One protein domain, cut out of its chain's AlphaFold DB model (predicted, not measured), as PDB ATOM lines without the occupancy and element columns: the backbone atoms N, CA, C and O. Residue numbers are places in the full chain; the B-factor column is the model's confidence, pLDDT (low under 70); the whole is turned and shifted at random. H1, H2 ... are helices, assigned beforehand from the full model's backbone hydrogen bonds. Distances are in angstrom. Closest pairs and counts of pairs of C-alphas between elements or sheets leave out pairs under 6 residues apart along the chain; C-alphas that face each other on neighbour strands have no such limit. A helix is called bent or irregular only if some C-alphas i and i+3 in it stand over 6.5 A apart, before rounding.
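Overview. This is residues 11 to 71 of the 301 residues of a protein of Timema californicum (UniProt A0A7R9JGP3). Two separate helices are strung along an open, winding chain with no common core: H1, the longer, lies toward one end of the length, and a loop beyond its last residue folds back and leads to the shorter H2. From H2 a tail, residues 49 to 71, sweeps away and curls into a small hook at its end. The printed part has 61 residues with two named helices, H1 then H2, and no named strand; the class is all helix, though under half of the residues, 25 of the 61, are in named elements. The whole is extended, with a radius of gyration of the C-alphas of 18.5 A, and spans 45 by 33 by 22 A.

Arrangement. Start from the longest helix, H1, residues 11 to 25, and look from there to H2, residues 39 to 48: the two are apart, with no C-alpha of the one within 8 A of the other. Between them you find a long link of 13 residues, 26 to 38, of which residues 26 to 31 stand free. Residues 37 to 60, of which 39 to 48 belong to H2, stand free too, and so do residues 64 to 69. In H2 every O i to N i+4 pair is within hydrogen-bond range; in H1 it is 10 of 11.

Along the chain. Find C-alpha 11 at (-18.199, 45.067, 13.032); from there H1 runs 20.9 A to C-alpha 25 at (-34.897, 36.464, 3.897). Then find C-alpha 39 at (-15.765, 29.939, -1.743), where H2 begins; it runs 14.2 A to C-alpha 48. Neither helix is bent.

Size, cuts and confidence. Look for the two C-alphas farthest apart at Glu 28 and Asn 68, 47.5 A from each other. The printed part has no cut. After H2, residues 49 to 71 hold no named element. The mean pLDDT of the printed part is 96.0, and no printed residue is under 70.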
ATOM      1  N   HIS A  11     -16.847  44.903  12.493       97.75
ATOM      2  CA  HIS A  11     -18.199  45.067  13.032       97.75
ATOM      3  C   HIS A  11     -19.085  45.900  12.100       97.75
ATOM      4  O   HIS A  11     -20.259  45.570  11.916       97.75
ATOM      5  N   LEU A  12     -18.525  46.937  11.466       95.62
ATOM      6  CA  LEU A  12     -19.244  47.767  10.497       95.62
ATOM      7  C   LEU A  12     -19.821  46.934   9.341       95.62
ATOM      8  O   LEU A  12     -20.964  47.150   8.927       95.62
ATOM      9  N   TRP A  13     -19.048  45.969   8.840       96.62
ATOM     10  CA  TRP A  13     -19.471  45.072   7.769       96.62
ATOM     11  C   TRP A  13     -20.536  44.090   8.257       96.62
ATOM     12  O   TRP A  13     -21.647  44.073   7.723       96.62
ATOM     13  N   PHE A  14     -20.230  43.323   9.306       98.00
ATOM     14  CA  PHE A  14     -21.113  42.259   9.788       98.00
ATOM     15  C   PHE A  14     -22.462  42.795  10.288       98.00
ATOM     16  O   PHE A  14     -23.504  42.258   9.928       98.00
ATOM     17  N   LYS A  15     -22.492  43.940  10.982       98.12
ATOM     18  CA  LYS A  15     -23.748  44.562  11.437       98.12
ATOM     19  C   LYS A  15     -24.712  44.880  10.292       98.12
ATOM     20  O   LYS A  15     -25.927  44.772  10.461       98.12
ATOM     21  N   ASN A  16     -24.201  45.353   9.157       97.25
ATOM     22  CA  ASN A  16     -25.043  45.725   8.021       97.25
ATOM     23  C   ASN A  16     -25.433  44.506   7.179       97.25
ATOM     24  O   ASN A  16     -26.562  44.443   6.697       97.25
ATOM     25  N   LEU A  17     -24.543  43.522   7.066       97.62
ATOM     26  CA  LEU A  17     -24.838  42.240   6.431       97.62
ATOM     27  C   LEU A  17     -25.902  41.445   7.174       97.62
ATOM     28  O   LEU A  17     -26.827  40.964   6.532       97.62
ATOM     29  N   ASP A  18     -25.823  41.367   8.501       98.38
ATOM     30  CA  ASP A  18     -26.824  40.678   9.317       98.38
ATOM     31  C   ASP A  18     -28.205  41.288   9.091       98.38
ATOM     32  O   ASP A  18     -29.184  40.580   8.870       98.38
ATOM     33  N   LYS A  19     -28.285  42.623   9.072       97.94
ATOM     34  CA  LYS A  19     -29.526  43.328   8.739       97.94
ATOM     35  C   LYS A  19     -30.003  42.970   7.333       97.94
ATOM     36  O   LYS A  19     -31.174  42.650   7.175       97.94
ATOM     37  N   LEU A  20     -29.126  43.024   6.331       96.25
ATOM     38  CA  LEU A  20     -29.487  42.717   4.946       96.25
ATOM     39  C   LEU A  20     -30.011  41.282   4.805       96.25
ATOM     40  O   LEU A  20     -31.086  41.085   4.249       96.25
ATOM     41  N   ILE A  21     -29.287  40.304   5.350       97.31
ATOM     42  CA  ILE A  21     -29.673  38.889   5.356       97.31
ATOM     43  C   ILE A  21     -31.034  38.723   6.035       97.31
ATOM     44  O   ILE A  21     -31.948  38.159   5.438       97.31
ATOM     45  N   ASN A  22     -31.199  39.275   7.241       96.62
ATOM     46  CA  ASN A  22     -32.438  39.150   8.004       96.62
ATOM     47  C   ASN A  22     -33.634  39.754   7.259       96.62
ATOM     48  O   ASN A  22     -34.664  39.101   7.126       96.62
ATOM     49  N   TYR A  23     -33.510  40.987   6.759       95.56
ATOM     50  CA  TYR A  23     -34.634  41.673   6.120       95.56
ATOM     51  C   TYR A  23     -34.975  41.119   4.737       95.56
ATOM     52  O   TYR A  23     -36.150  41.121   4.377       95.56
ATOM     53  N   VAL A  24     -33.993  40.649   3.960       95.25
ATOM     54  CA  VAL A  24     -34.284  40.046   2.651       95.25
ATOM     55  C   VAL A  24     -34.917  38.668   2.830       95.25
ATOM     56  O   VAL A  24     -35.962  38.421   2.242       95.25
ATOM     57  N   ASN A  25     -34.368  37.817   3.700       95.50
ATOM     58  CA  ASN A  25     -34.897  36.464   3.897       95.50
ATOM     59  C   ASN A  25     -36.270  36.449   4.586       95.50
ATOM     60  O   ASN A  25     -37.045  35.522   4.375       95.50
ATOM     61  N   ALA A  26     -36.589  37.458   5.406       94.50
ATOM     62  CA  ALA A  26     -37.905  37.591   6.037       94.50
ATOM     63  C   ALA A  26     -38.993  38.122   5.085       94.50
ATOM     64  O   ALA A  26     -40.169  38.146   5.450       94.50
ATOM     65  N   LYS A  27     -38.633  38.591   3.884       92.75
ATOM     66  CA  LYS A  27     -39.600  39.107   2.915       92.75
ATOM     67  C   LYS A  27     -40.234  37.943   2.152       92.75
ATOM     68  O   LYS A  27     -39.608  37.382   1.256       92.75
ATOM     69  N   GLU A  28     -41.496  37.649   2.475       75.88
ATOM     70  CA  GLU A  28     -42.247  36.495   1.941       75.88
ATOM     71  C   GLU A  28     -42.398  36.482   0.409       75.88
ATOM     72  O   GLU A  28     -42.557  35.420  -0.178       75.88
ATOM     73  N   ASP A  29     -42.287  37.641  -0.246       78.81
ATOM     74  CA  ASP A  29     -42.457  37.797  -1.699       78.81
ATOM     75  C   ASP A  29     -41.113  37.949  -2.447       78.81
ATOM     76  O   ASP A  29     -41.016  38.599  -3.490       78.81
ATOM     77  N   SER A  30     -40.017  37.436  -1.872       76.69
ATOM     78  CA  SER A  30     -38.691  37.455  -2.499       76.69
ATOM     79  C   SER A  30     -38.232  36.048  -2.887       76.69
ATOM     80  O   SER A  30     -38.168  35.146  -2.062       76.69
ATOM     81  N   ASN A  31     -37.848  35.856  -4.153       89.38
ATOM     82  CA  ASN A  31     -37.244  34.606  -4.642       89.38
ATOM     83  C   ASN A  31     -35.747  34.499  -4.279       89.38
ATOM     84  O   ASN A  31     -34.957  33.930  -5.033       89.38
ATOM     85  N   LEU A  32     -35.327  35.121  -3.176       94.06
ATOM     86  CA  LEU A  32     -33.927  35.260  -2.783       94.06
ATOM     87  C   LEU A  32     -33.708  34.682  -1.388       94.06
ATOM     88  O   LEU A  32     -34.515  34.882  -0.489       94.06
ATOM     89  N   ASN A  33     -32.572  34.014  -1.208       94.12
ATOM     90  CA  ASN A  33     -32.090  33.566   0.092       94.12
ATOM     91  C   ASN A  33     -30.618  33.957   0.227       94.12
ATOM     92  O   ASN A  33     -29.767  33.477  -0.524       94.12
ATOM     93  N   LEU A  34     -30.325  34.859   1.154       96.12
ATOM     94  CA  LEU A  34     -28.987  35.363   1.423       96.12
ATOM     95  C   LEU A  34     -28.408  34.623   2.625       96.12
ATOM     96  O   LEU A  34     -29.078  34.434   3.636       96.12
ATOM     97  N   VAL A  35     -27.139  34.239   2.537       96.81
ATOM     98  CA  VAL A  35     -26.419  33.572   3.624       96.81
ATOM     99  C   VAL A  35     -24.974  34.050   3.655       96.81
ATOM    100  O   VAL A  35     -24.400  34.387   2.616       96.81
ATOM    101  N   TYR A  36     -24.355  34.021   4.834       98.12
ATOM    102  CA  TYR A  36     -22.898  33.972   4.884       98.12
ATOM    103  C   TYR A  36     -22.413  32.668   4.264       98.12
ATOM    104  O   TYR A  36     -23.016  31.611   4.446       98.12
ATOM    105  N   SER A  37     -21.318  32.748   3.522       97.94
ATOM    106  CA  SER A  37     -20.782  31.614   2.784       97.94
ATOM    107  C   SER A  37     -19.269  31.734   2.652       97.94
ATOM    108  O   SER A  37     -18.663  32.742   3.017       97.94
ATOM    109  N   THR A  38     -18.668  30.690   2.106       98.31
ATOM    110  CA  THR A  38     -17.256  30.617   1.741       98.31
ATOM    111  C   THR A  38     -17.143  30.217   0.267       98.31
ATOM    112  O   THR A  38     -18.098  29.665  -0.294       98.31
ATOM    113  N   PRO A  39     -15.979  30.421  -0.379       98.19
ATOM    114  CA  PRO A  39     -15.765  29.939  -1.743       98.19
ATOM    115  C   PRO A  39     -16.034  28.434  -1.908       98.19
ATOM    116  O   PRO A  39     -16.581  28.017  -2.926       98.19
ATOM    117  N   SER A  40     -15.725  27.617  -0.892       98.38
ATOM    118  CA  SER A  40     -15.987  26.173  -0.917       98.38
ATOM    119  C   SER A  40     -17.478  25.833  -0.825       98.38
ATOM    120  O   SER A  40     -17.946  24.976  -1.573       98.38
ATOM    121  N   CYS A  41     -18.244  26.521   0.027       98.44
ATOM    122  CA  CYS A  41     -19.698  26.347   0.105       98.44
ATOM    123  C   CYS A  41     -20.388  26.759  -1.203       98.44
ATOM    124  O   CYS A  41     -21.281  26.056  -1.673       98.44
ATOM    125  N   TYR A  42     -19.944  27.860  -1.818       97.81
ATOM    126  CA  TYR A  42     -20.426  28.280  -3.134       97.81
ATOM    127  C   TYR A  42     -20.132  27.225  -4.207       97.81
ATOM    128  O   TYR A  42     -21.052  26.785  -4.893       97.81
ATOM    129  N   LEU A  43     -18.878  26.767  -4.315       97.94
ATOM    130  CA  LEU A  43     -18.493  25.768  -5.313       97.94
ATOM    131  C   LEU A  43     -19.273  24.459  -5.138       97.94
ATOM    132  O   LEU A  43     -19.703  23.865  -6.125       97.94
ATOM    133  N   LYS A  44     -19.519  24.040  -3.890       98.12
ATOM    134  CA  LYS A  44     -20.383  22.894  -3.597       98.12
ATOM    135  C   LYS A  44     -21.802  23.099  -4.136       98.12
ATOM    136  O   LYS A  44     -22.302  22.219  -4.825       98.12
ATOM    137  N   ALA A  45     -22.432  24.239  -3.858       97.75
ATOM    138  CA  ALA A  45     -23.788  24.518  -4.334       97.75
ATOM    139  C   ALA A  45     -23.870  24.558  -5.873       97.75
ATOM    140  O   ALA A  45     -24.815  24.028  -6.452       97.75
ATOM    141  N   VAL A  46     -22.858  25.130  -6.536       97.00
ATOM    142  CA  VAL A  46     -22.743  25.139  -8.005       97.00
ATOM    143  C   VAL A  46     -22.617  23.720  -8.567       97.00
ATOM    144  O   VAL A  46     -23.252  23.401  -9.570       97.00
ATOM    145  N   ASN A  47     -21.831  22.858  -7.920       97.12
ATOM    146  CA  ASN A  47     -21.699  21.456  -8.307       97.12
ATOM    147  C   ASN A  47     -23.002  20.666  -8.084       97.12
ATOM    148  O   ASN A  47     -23.430  19.923  -8.963       97.12
ATOM    149  N   ASP A  48     -23.661  20.857  -6.938       98.12
ATOM    150  CA  ASP A  48     -24.925  20.190  -6.592       98.12
ATOM    151  C   ASP A  48     -26.078  20.594  -7.531       98.12
ATOM    152  O   ASP A  48     -27.023  19.827  -7.712       98.12
ATOM    153  N   ALA A  49     -25.988  21.763  -8.178       97.44
ATOM    154  CA  ALA A  49     -26.937  22.194  -9.204       97.44
ATOM    155  C   ALA A  49     -26.899  21.326 -10.481       97.44
ATOM    156  O   ALA A  49     -27.779  21.466 -11.329       97.44
ATOM    157  N   ASN A  50     -25.908  20.433 -10.616       96.06
ATOM    158  CA  ASN A  50     -25.793  19.435 -11.684       96.06
ATOM    159  C   ASN A  50     -25.937  20.030 -13.100       96.06
ATOM    160  O   ASN A  50     -26.632  19.496 -13.968       96.06
ATOM    161  N   LEU A  51     -25.297  21.181 -13.311       97.12
ATOM    162  CA  LEU A  51     -25.265  21.882 -14.592       97.12
ATOM    163  C   LEU A  51     -24.119  21.373 -15.476       97.12
ATOM    164  O   LEU A  51     -23.126  20.829 -14.994       97.12
ATOM    165  N   THR A  52     -24.242  21.589 -16.786       97.25
ATOM    166  CA  THR A  52     -23.165  21.323 -17.751       97.25
ATOM    167  C   THR A  52     -22.335  22.585 -17.975       97.25
ATOM    168  O   THR A  52     -22.896  23.663 -18.174       97.25
ATOM    169  N   TRP A  53     -21.009  22.449 -17.988       96.62
ATOM    170  CA  TRP A  53     -20.065  23.562 -18.124       96.62
ATOM    171  C   TRP A  53     -19.182  23.391 -19.366       96.62
ATOM    172  O   TRP A  53     -18.853  22.258 -19.725       96.62
ATOM    173  N   PRO A  54     -18.767  24.487 -20.021       97.19
ATOM    174  CA  PRO A  54     -17.789  24.417 -21.099       97.19
ATOM    175  C   PRO A  54     -16.398  24.034 -20.570       97.19
ATOM    176  O   PRO A  54     -16.051  24.301 -19.419       97.19
ATOM    177  N   THR A  55     -15.570  23.447 -21.435       97.56
ATOM    178  CA  THR A  55     -14.163  23.128 -21.140       97.56
ATOM    179  C   THR A  55     -13.238  24.276 -21.566       97.56
ATOM    180  O   THR A  55     -13.433  24.864 -22.629       97.56
ATOM    181  N   LYS A  56     -12.199  24.565 -20.770       96.44
ATOM    182  CA  LYS A  56     -11.114  25.519 -21.075       96.44
ATOM    183  C   LYS A  56      -9.764  24.850 -20.800       96.44
ATOM    184  O   LYS A  56      -9.591  24.306 -19.717       96.44
ATOM    185  N   ASN A  57      -8.830  24.911 -21.757       96.44
ATOM    186  CA  ASN A  57      -7.548  24.189 -21.678       96.44
ATOM    187  C   ASN A  57      -6.295  25.089 -21.660       96.44
ATOM    188  O   ASN A  57      -5.266  24.656 -21.153       96.44
ATOM    189  N   ASP A  58      -6.363  26.318 -22.184       96.81
ATOM    190  CA  ASP A  58      -5.190  27.217 -22.254       96.81
ATOM    191  C   ASP A  58      -5.098  28.158 -21.038       96.81
ATOM    192  O   ASP A  58      -5.922  28.082 -20.124       96.81
ATOM    193  N   ASP A  59      -4.180  29.125 -21.072       97.25
ATOM    194  CA  ASP A  59      -4.018  30.146 -20.033       97.25
ATOM    195  C   ASP A  59      -4.953  31.370 -20.201       97.25
ATOM    196  O   ASP A  59      -5.928  31.346 -20.968       97.25
ATOM    197  N   PHE A  60      -4.676  32.413 -19.411       97.50
ATOM    198  CA  PHE A  60      -5.336  33.720 -19.441       97.50
ATOM    199  C   PHE A  60      -4.334  34.865 -19.694       97.50
ATOM    200  O   PHE A  60      -4.520  35.974 -19.192       97.50
ATOM    201  N   PHE A  61      -3.254  34.610 -20.442       97.88
ATOM    202  CA  PHE A  61      -2.283  35.638 -20.813       97.88
ATOM    203  C   PHE A  61      -2.443  36.113 -22.271       97.88
ATOM    204  O   PHE A  61      -2.787  35.325 -23.149       97.88
ATOM    205  N   PRO A  62      -2.125  37.392 -22.560       97.62
ATOM    206  CA  PRO A  62      -1.870  38.468 -21.602       97.62
ATOM    207  C   PRO A  62      -3.172  39.031 -21.004       97.62
ATOM    208  O   PRO A  62      -4.194  39.119 -21.680       97.62
ATOM    209  N   TYR A  63      -3.114  39.479 -19.748       98.31
ATOM    210  CA  TYR A  63      -4.211  40.219 -19.121       98.31
ATOM    211  C   TYR A  63      -4.234  41.673 -19.615       98.31
ATOM    212  O   TYR A  63      -3.183  42.316 -19.714       98.31
ATOM    213  N   ALA A  64      -5.427  42.199 -19.889       98.19
ATOM    214  CA  ALA A  64      -5.661  43.615 -20.130       98.19
ATOM    215  C   ALA A  64      -6.889  44.082 -19.345       98.19
ATOM    216  O   ALA A  64      -7.946  43.458 -19.431       98.19
ATOM    217  N   SER A  65      -6.748  45.174 -18.588       97.44
ATOM    218  CA  SER A  65      -7.862  45.770 -17.833       97.44
ATOM    219  C   SER A  65      -8.769  46.637 -18.712       97.44
ATOM    220  O   SER A  65      -9.957  46.758 -18.438       97.44
ATOM    221  N   ASP A  66      -8.205  47.207 -19.782       97.12
ATOM    222  CA  ASP A  66      -8.849  48.116 -20.737       97.12
ATOM    223  C   ASP A  66      -8.285  47.865 -22.148       97.12
ATOM    224  O   ASP A  66      -7.213  47.260 -22.264       97.12
ATOM    225  N   PRO A  67      -8.910  48.378 -23.232       97.56
ATOM    226  CA  PRO A  67      -8.503  48.075 -24.610       97.56
ATOM    227  C   PRO A  67      -7.017  48.295 -24.942       97.56
ATOM    228  O   PRO A  67      -6.486  47.609 -25.812       97.56
ATOM    229  N   ASN A  68      -6.347  49.226 -24.253       97.25
ATOM    230  CA  ASN A  68      -4.935  49.566 -24.466       97.25
ATOM    231  C   ASN A  68      -4.063  49.394 -23.206       97.25
ATOM    232  O   ASN A  68      -2.924  49.855 -23.182       97.25
ATOM    233  N   SER A  69      -4.577  48.738 -22.163       97.81
ATOM    234  CA  SER A  69      -3.896  48.566 -20.873       97.81
ATOM    235  C   SER A  69      -3.485  47.109 -20.696       97.81
ATOM    236  O   SER A  69      -4.056  46.404 -19.870       97.81
ATOM    237  N   TYR A  70      -2.525  46.638 -21.495       98.50
ATOM    238  CA  TYR A  70      -1.989  45.277 -21.389       98.50
ATOM    239  C   TYR A  70      -0.928  45.190 -20.293       98.50
ATOM    240  O   TYR A  70       0.052  45.935 -20.283       98.50
ATOM    241  N   TRP A  71      -1.086  44.226 -19.393       98.44
ATOM    242  CA  TRP A  71      -0.219  44.046 -18.233       98.44
ATOM    243  C   TRP A  71       0.952  43.130 -18.595       98.44
ATOM    244  O   TRP A  71       1.170  42.096 -17.978       98.44
TER     245      TRP A  71